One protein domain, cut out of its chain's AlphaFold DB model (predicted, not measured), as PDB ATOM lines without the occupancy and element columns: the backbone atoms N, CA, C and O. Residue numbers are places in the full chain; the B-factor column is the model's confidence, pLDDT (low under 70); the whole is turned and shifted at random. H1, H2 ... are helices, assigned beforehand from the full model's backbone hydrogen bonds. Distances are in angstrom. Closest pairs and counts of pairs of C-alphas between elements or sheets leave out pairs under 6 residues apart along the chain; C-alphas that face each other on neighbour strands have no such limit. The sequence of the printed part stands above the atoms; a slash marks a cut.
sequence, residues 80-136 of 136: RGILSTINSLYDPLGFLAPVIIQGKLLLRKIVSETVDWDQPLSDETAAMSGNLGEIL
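This is residues 80 to 136 of the 136 residues of an uncharacterized protein of Mytilus galloprovincialis (UniProt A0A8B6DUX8). Picture a small, slightly open bundle of three helices running nearly along one axis, with H2, the longest, touching both H1 and H3, which run opposite to it; end on, the three make a triangle. The short H4 follows H3 and is near H2, while the long link from H2 to H3 crosses one end of the bundle and the link from H1 to H2 makes the turn at the other. The printed part has 57 residues with four named helices, in the order H1, H2, H3, H4, and no named strand; its class is all helix. It is compact, with a radius of gyration of the C-alphas of 11.6 A, and elongated, spanning 34 by 19 by 15 A.

Begin with H2, residues 97 to 111. H1, residues 80 to 88, touches it at a shallow tilt of 14 degrees, opposite ways, and the two form a helical hairpin; look at Ile 86 and Gly 103, whose C-alphas are the closest, 6.0 A apart. H3, residues 123 to 130, only just touches H2, with 3 pairs of C-alphas within 8 A, and H2 meets it with residues 106 to 110 alone. The closest C-alphas there are those of Ile 110 and Thr 125, 7.3 A apart; the tilt is shallow, 15 degrees, opposite ways, and this too is a helical hairpin. H1 and H3 are close but not clearly touching: their closest C-alphas, those of Ile 82 and Ser 129, are 7.9 A apart, and they run the same way at a shallow tilt of 13 degrees. H4, residues 132 to 135, is close to H2 but not clearly touching, with the C-alphas of Val 99 and Ile 135 the closest at 6.7 A. H1 and H4 are apart, and H3 and H4 meet only through their link. In the backbone, H1 and H3 have every O i to N i+4 pair within hydrogen-bond range, H2 has 10 of 11, and H4 is too short for such a pair.

Find C-alpha 97 at (1.304, 47.911, 50.211); from there H2 runs 20.4 A to C-alpha 111 at (13.819, 36.291, 39.077). H1 begins at C-alpha 80, (4.679, 34.402, 35.150), and is 11.9 A long. H3 is 10.2 A from first to last C-alpha, and H4, 4.9 A, ends at C-alpha 135, (0.157, 36.189, 53.249).

The two C-alphas farthest apart are those of Leu 93 and Asp 123, 34.7 A. The printed part has no cut and ends at Leu 136, the chain's last residue. The link from H2 to H3, with 11 residues, is long; that from H1 to H2, with 8, is short, and that from H3 to H4, with 1, is tight. The mean pLDDT of the printed part is 81.0, and residues 124 to 136 are under 70.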
ATOM      1  N   ARG A  80       5.833  33.722  35.746       91.31
ATOM      2  CA  ARG A  80       4.679  34.402  35.150       91.31
ATOM      3  C   ARG A  80       3.443  34.269  36.030       91.31
ATOM      4  O   ARG A  80       2.742  35.262  36.224       91.31
ATOM      5  N   GLY A  81       3.194  33.081  36.578       90.06
ATOM      6  CA  GLY A  81       2.070  32.838  37.478       90.06
ATOM      7  C   GLY A  81       2.143  33.703  38.732       90.06
ATOM      8  O   GLY A  81       1.205  34.443  39.013       90.06
ATOM      9  N   ILE A  82       3.289  33.716  39.416       88.81
ATOM     10  CA  ILE A  82       3.493  34.511  40.636       88.81
ATOM     11  C   ILE A  82       3.391  36.012  40.357       88.81
ATOM     12  O   ILE A  82       2.686  36.724  41.073       88.81
ATOM     13  N   LEU A  83       4.036  36.504  39.293       90.75
ATOM     14  CA  LEU A  83       3.911  37.901  38.867       90.75
ATOM     15  C   LEU A  83       2.446  38.273  38.600       90.75
ATOM     16  O   LEU A  83       1.986  39.332  39.026       90.75
ATOM     17  N   SER A  84       1.715  37.398  37.906       90.62
ATOM     18  CA  SER A  84       0.293  37.581  37.618       90.62
ATOM     19  C   SER A  84      -0.554  37.582  38.891       90.62
ATOM     20  O   SER A  84      -1.501  38.358  38.983       90.62
ATOM     21  N   THR A  85      -0.245  36.749  39.889       89.44
ATOM     22  CA  THR A  85      -0.919  36.774  41.196       89.44
ATOM     23  C   THR A  85      -0.701  38.111  41.893       89.44
ATOM     24  O   THR A  85      -1.673  38.786  42.222       89.44
ATOM     25  N   ILE A  86       0.552  38.553  42.032       89.94
ATOM     26  CA  ILE A  86       0.896  39.815  42.708       89.94
ATOM     27  C   ILE A  86       0.217  41.009  42.030       89.94
ATOM     28  O   ILE A  86      -0.365  41.855  42.702       89.94
ATOM     29  N   ASN A  87       0.258  41.069  40.697       89.06
ATOM     30  CA  ASN A  87      -0.320  42.177  39.935       89.06
ATOM     31  C   ASN A  87      -1.846  42.098  39.780       89.06
ATOM     32  O   ASN A  87      -2.443  43.052  39.290       89.06
ATOM     33  N   SER A  88      -2.486  40.991  40.174       88.19
ATOM     34  CA  SER A  88      -3.953  40.911  40.183       88.19
ATOM     35  C   SER A  88      -4.581  41.736  41.310       88.19
ATOM     36  O   SER A  88      -5.743  42.121  41.211       88.19
ATOM     37  N   LEU A  89      -3.802  42.066  42.346       88.69
ATOM     38  CA  LEU A  89      -4.217  42.959  43.421       88.69
ATOM     39  C   LEU A  89      -4.186  44.415  42.950       88.69
ATOM     40  O   LEU A  89      -3.132  45.044  42.856       88.69
ATOM     41  N   TYR A  90      -5.367  44.959  42.669       87.69
ATOM     42  CA  TYR A  90      -5.533  46.371  42.353       87.69
ATOM     43  C   TYR A  90      -5.569  47.207  43.641       87.69
ATOM     44  O   TYR A  90      -6.543  47.153  44.386       87.69
ATOM     45  N   ASP A  91      -4.513  47.984  43.888       89.94
ATOM     46  CA  ASP A  91      -4.371  48.836  45.074       89.94
ATOM     47  C   ASP A  91      -3.891  50.255  44.704       89.94
ATOM     48  O   ASP A  91      -2.708  50.580  44.827       89.94
ATOM     49  N   PRO A  92      -4.792  51.123  44.211       88.88
ATOM     50  CA  PRO A  92      -4.439  52.482  43.805       88.88
ATOM     51  C   PRO A  92      -4.099  53.400  44.989       88.88
ATOM     52  O   PRO A  92      -3.516  54.461  44.778       88.88
ATOM     53  N   LEU A  93      -4.481  53.023  46.215       90.06
ATOM     54  CA  LEU A  93      -4.324  53.846  47.421       90.06
ATOM     55  C   LEU A  93      -3.198  53.364  48.343       90.06
ATOM     56  O   LEU A  93      -2.826  54.083  49.266       90.06
ATOM     57  N   GLY A  94      -2.636  52.182  48.092       91.50
ATOM     58  CA  GLY A  94      -1.548  51.619  48.887       91.50
ATOM     59  C   GLY A  94      -2.001  50.901  50.163       91.50
ATOM     60  O   GLY A  94      -1.168  50.672  51.038       91.50
ATOM     61  N   PHE A  95      -3.283  50.544  50.307       91.50
ATOM     62  CA  PHE A  95      -3.787  49.845  51.500       91.50
ATOM     63  C   PHE A  95      -3.178  48.448  51.667       91.50
ATOM     64  O   PHE A  95      -2.921  48.012  52.786       91.50
ATOM     65  N   LEU A  96      -2.894  47.768  50.557       91.75
ATOM     66  CA  LEU A  96      -2.251  46.458  50.527       91.75
ATOM     67  C   LEU A  96      -0.734  46.553  50.350       91.75
ATOM     68  O   LEU A  96      -0.082  45.525  50.163       91.75
ATOM     69  N   ALA A  97      -0.133  47.746  50.418       93.31
ATOM     70  CA  ALA A  97       1.304  47.911  50.211       93.31
ATOM     71  C   ALA A  97       2.170  46.951  51.057       93.31
ATOM     72  O   ALA A  97       3.075  46.344  50.475       93.31
ATOM     73  N   PRO A  98       1.904  46.717  52.365       91.00
ATOM     74  CA  PRO A  98       2.688  45.767  53.160       91.00
ATOM     75  C   PRO A  98       2.661  44.344  52.592       91.00
ATOM     76  O   PRO A  98       3.691  43.675  52.566       91.00
ATOM     77  N   VAL A  99       1.504  43.917  52.087       89.56
ATOM     78  CA  VAL A  99       1.249  42.585  51.523       89.56
ATOM     79  C   VAL A  99       1.880  42.457  50.129       89.56
ATOM     80  O   VAL A  99       2.669  41.547  49.866       89.56
ATOM     81  N   ILE A 100       1.634  43.432  49.249       91.56
ATOM     82  CA  ILE A 100       2.176  43.473  47.882       91.56
ATOM     83  C   ILE A 100       3.712  43.517  47.894       91.56
ATOM     84  O   ILE A 100       4.356  42.907  47.036       91.56
ATOM     85  N   ILE A 101       4.325  44.220  48.854       93.50
ATOM     86  CA  ILE A 101       5.786  44.280  48.983       93.50
ATOM     87  C   ILE A 101       6.370  42.895  49.275       93.50
ATOM     88  O   ILE A 101       7.374  42.547  48.653       93.50
ATOM     89  N   GLN A 102       5.750  42.081  50.137       90.94
ATOM     90  CA  GLN A 102       6.228  40.712  50.384       90.94
ATOM     91  C   GLN A 102       6.208  39.877  49.101       90.94
ATOM     92  O   GLN A 102       7.208  39.240  48.759       90.94
ATOM     93  N   GLY A 103       5.122  39.971  48.327       90.06
ATOM     94  CA  GLY A 103       5.032  39.337  47.011       90.06
ATOM     95  C   GLY A 103       6.146  39.788  46.063       90.06
ATOM     96  O   GLY A 103       6.843  38.964  45.468       90.06
ATOM     97  N   LYS A 104       6.389  41.100  45.964       91.19
ATOM     98  CA  LYS A 104       7.461  41.662  45.125       91.19
ATOM     99  C   LYS A 104       8.860  41.227  45.579       91.19
ATOM    100  O   LYS A 104       9.725  41.002  44.732       91.19
ATOM    101  N   LEU A 105       9.097  41.090  46.885       91.94
ATOM    102  CA  LEU A 105      10.362  40.578  47.421       91.94
ATOM    103  C   LEU A 105      10.585  39.112  47.039       91.94
ATOM    104  O   LEU A 105      11.700  38.755  46.659       91.94
ATOM    105  N   LEU A 106       9.544  38.279  47.089       87.81
ATOM    106  CA  LEU A 106       9.623  36.899  46.614       87.81
ATOM    107  C   LEU A 106       9.883  36.841  45.106       87.81
ATOM    108  O   LEU A 106      10.811  36.162  44.675       87.81
ATOM    109  N   LEU A 107       9.133  37.608  44.309       89.38
ATOM    110  CA  LEU A 107       9.351  37.694  42.865       89.38
ATOM    111  C   LEU A 107      10.802  38.079  42.543       89.38
ATOM    112  O   LEU A 107      11.415  37.477  41.668       89.38
ATOM    113  N   ARG A 108      11.378  39.038  43.279       90.69
ATOM    114  CA  ARG A 108      12.783  39.433  43.115       90.69
ATOM    115  C   ARG A 108      13.749  38.268  43.356       90.69
ATOM    116  O   ARG A 108      14.722  38.153  42.615       90.69
ATOM    117  N   LYS A 109      13.502  37.428  44.368       87.50
ATOM    118  CA  LYS A 109      14.322  36.235  44.639       87.50
ATOM    119  C   LYS A 109      14.226  35.242  43.484       87.50
ATOM    120  O   LYS A 109      15.250  34.864  42.933       87.50
ATOM    121  N   ILE A 110      13.011  34.926  43.047       86.25
ATOM    122  CA  ILE A 110      12.787  33.953  41.974       86.25
ATOM    123  C   ILE A 110      13.416  34.432  40.664       86.25
ATOM    124  O   ILE A 110      14.078  33.659  39.983       86.25
ATOM    125  N   VAL A 111      13.253  35.711  40.308       85.50
ATOM    126  CA  VAL A 111      13.819  36.291  39.077       85.50
ATOM    127  C   VAL A 111      15.352  36.230  39.058       85.50
ATOM    128  O   VAL A 111      15.931  36.194  37.977       85.50
ATOM    129  N   SER A 112      16.011  36.176  40.221       81.50
ATOM    130  CA  SER A 112      17.475  36.073  40.296       81.50
ATOM    131  C   SER A 112      18.037  34.713  39.858       81.50
ATOM    132  O   SER A 112      19.226  34.614  39.565       81.50
ATOM    133  N   GLU A 113      17.200  33.679  39.754       77.12
ATOM    134  CA  GLU A 113      17.598  32.372  39.221       77.12
ATOM    135  C   GLU A 113      17.657  32.401  37.675       77.12
ATOM    136  O   GLU A 113      17.114  33.299  37.023       77.12
ATOM    137  N   THR A 114      18.261  31.404  37.034       76.00
ATOM    138  CA  THR A 114      18.300  31.283  35.561       76.00
ATOM    139  C   THR A 114      17.174  30.384  35.033       76.00
ATOM    140  O   THR A 114      17.430  29.443  34.287       76.00
ATOM    141  N   VAL A 115      15.934  30.634  35.463       80.19
ATOM    142  CA  VAL A 115      14.736  29.858  35.085       80.19
ATOM    143  C   VAL A 115      13.893  30.656  34.085       80.19
ATOM    144  O   VAL A 115      13.793  31.880  34.188       80.19
ATOM    145  N   ASP A 116      13.286  30.003  33.099       88.00
ATOM    146  CA  ASP A 116      12.424  30.707  32.142       88.00
ATOM    147  C   ASP A 116      11.066  31.113  32.760       88.00
ATOM    148  O   ASP A 116      10.654  30.611  33.807       88.00
ATOM    149  N   TRP A 117      10.351  32.052  32.138       89.00
ATOM    150  CA  TRP A 117       9.113  32.634  32.673       89.00
ATOM    151  C   TRP A 117       7.974  31.634  32.876       89.00
ATOM    152  O   TRP A 117       7.184  31.788  33.814       89.00
ATOM    153  N   ASP A 118       7.902  30.641  31.994       90.56
ATOM    154  CA  ASP A 118       6.852  29.622  31.951       90.56
ATOM    155  C   ASP A 118       7.332  28.258  32.469       90.56
ATOM    156  O   ASP A 118       6.566  27.296  32.500       90.56
ATOM    157  N   GLN A 119       8.583  28.175  32.927       88.94
ATOM    158  CA  GLN A 119       9.125  26.965  33.526       88.94
ATOM    159  C   GLN A 119       8.669  26.844  34.994       88.94
ATOM    160  O   GLN A 119       8.700  27.840  35.729       88.94
ATOM    161  N   PRO A 120       8.243  25.646  35.442       86.94
ATOM    162  CA  PRO A 120       7.921  25.399  36.843       86.94
ATOM    163  C   PRO A 120       9.105  25.689  37.762       86.94
ATOM    164  O   PRO A 120      10.255  25.387  37.433       86.94
ATOM    165  N   LEU A 121       8.806  26.268  38.920       84.62
ATOM    166  CA  LEU A 121       9.789  26.503  39.973       84.62
ATOM    167  C   LEU A 121      10.167  25.194  40.683       84.62
ATOM    168  O   LEU A 121       9.381  24.249  40.710       84.62
ATOM    169  N   SER A 122      11.379  25.136  41.241       79.06
ATOM    170  CA  SER A 122      11.842  23.993  42.040       79.06
ATOM    171  C   SER A 122      11.040  23.860  43.337       79.06
ATOM    172  O   SER A 122      10.524  24.850  43.846       79.06
ATOM    173  N   ASP A 123      10.982  22.666  43.927       71.75
ATOM    174  CA  ASP A 123      10.183  22.421  45.140       71.75
ATOM    175  C   ASP A 123      10.555  23.351  46.315       71.75
ATOM    176  O   ASP A 123       9.681  23.800  47.055       71.75
ATOM    177  N   GLU A 124      11.835  23.722  46.450       67.69
ATOM    178  CA  GLU A 124      12.305  24.673  47.472       67.69
ATOM    179  C   GLU A 124      11.739  26.087  47.266       67.69
ATOM    180  O   GLU A 124      11.302  26.741  48.214       67.69
ATOM    181  N   THR A 125      11.708  26.564  46.021       67.62
ATOM    182  CA  THR A 125      11.210  27.904  45.671       67.62
ATOM    183  C   THR A 125       9.681  27.934  45.594       67.62
ATOM    184  O   THR A 125       9.053  28.928  45.973       67.62
ATOM    185  N   ALA A 126       9.063  26.814  45.211       63.78
ATOM    186  CA  ALA A 126       7.627  26.585  45.269       63.78
ATOM    187  C   ALA A 126       7.110  26.583  46.718       63.78
ATOM    188  O   ALA A 126       6.100  27.231  46.994       63.78
ATOM    189  N   ALA A 127       7.826  25.965  47.664       62.78
ATOM    190  CA  ALA A 127       7.473  26.000  49.087       62.78
ATOM    191  C   ALA A 127       7.452  27.435  49.649       62.78
ATOM    192  O   ALA A 127       6.553  27.794  50.407       62.78
ATOM    193  N   MET A 128       8.375  28.302  49.212       63.91
ATOM    194  CA  MET A 128       8.353  29.729  49.569       63.91
ATOM    195  C   MET A 128       7.162  30.481  48.957       63.91
ATOM    196  O   MET A 128       6.705  31.470  49.528       63.91
ATOM    197  N   SER A 129       6.661  30.025  47.803       58.06
ATOM    198  CA  SER A 129       5.478  30.586  47.144       58.06
ATOM    199  C   SER A 129       4.154  30.094  47.735       58.06
ATOM    200  O   SER A 129       3.177  30.830  47.677       58.06
ATOM    201  N   GLY A 130       4.121  28.910  48.362       57.16
ATOM    202  CA  GLY A 130       2.946  28.408  49.090       57.16
ATOM    203  C   GLY A 130       2.515  29.346  50.222       57.16
ATOM    204  O   GLY A 130       1.327  29.609  50.386       57.16
ATOM    205  N   ASN A 131       3.485  29.978  50.891       53.75
ATOM    206  CA  ASN A 131       3.231  31.015  51.895       53.75
ATOM    207  C   ASN A 131       2.606  32.297  51.313       53.75
ATOM    208  O   ASN A 131       2.087  33.104  52.075       53.75
ATOM    209  N   LEU A 132       2.619  32.522  49.990       56.41
ATOM    210  CA  LEU A 132       1.905  33.665  49.407       56.41
ATOM    211  C   LEU A 132       0.394  33.536  49.582       56.41
ATOM    212  O   LEU A 132      -0.248  34.558  49.746       56.41
ATOM    213  N   GLY A 133      -0.167  32.323  49.555       55.25
ATOM    214  CA  GLY A 133      -1.603  32.119  49.782       55.25
ATOM    215  C   GLY A 133      -2.033  32.309  51.240       55.25
ATOM    216  O   GLY A 133      -3.218  32.446  51.505       55.25
ATOM    217  N   GLU A 134      -1.079  32.309  52.176       46.78
ATOM    218  CA  GLU A 134      -1.312  32.615  53.596       46.78
ATOM    219  C   GLU A 134      -1.014  34.089  53.935       46.78
ATOM    220  O   GLU A 134      -1.468  34.594  54.961       46.78
ATOM    221  N   ILE A 135      -0.231  34.776  53.092       47.09
ATOM    222  CA  ILE A 135       0.157  36.189  53.249       47.09
ATOM    223  C   ILE A 135      -0.764  37.135  52.454       47.09
ATOM    224  O   ILE A 135      -0.918  38.292  52.855       47.09
ATOM    225  N   LEU A 136      -1.328  36.675  51.329       44.75
ATOM    226  CA  LEU A 136      -2.319  37.376  50.499       44.75
ATOM    227  C   LEU A 136      -3.741  36.984  50.915       44.75
ATOM    228  O   LEU A 136      -4.583  37.907  50.989       44.75
TER     229      LEU A 136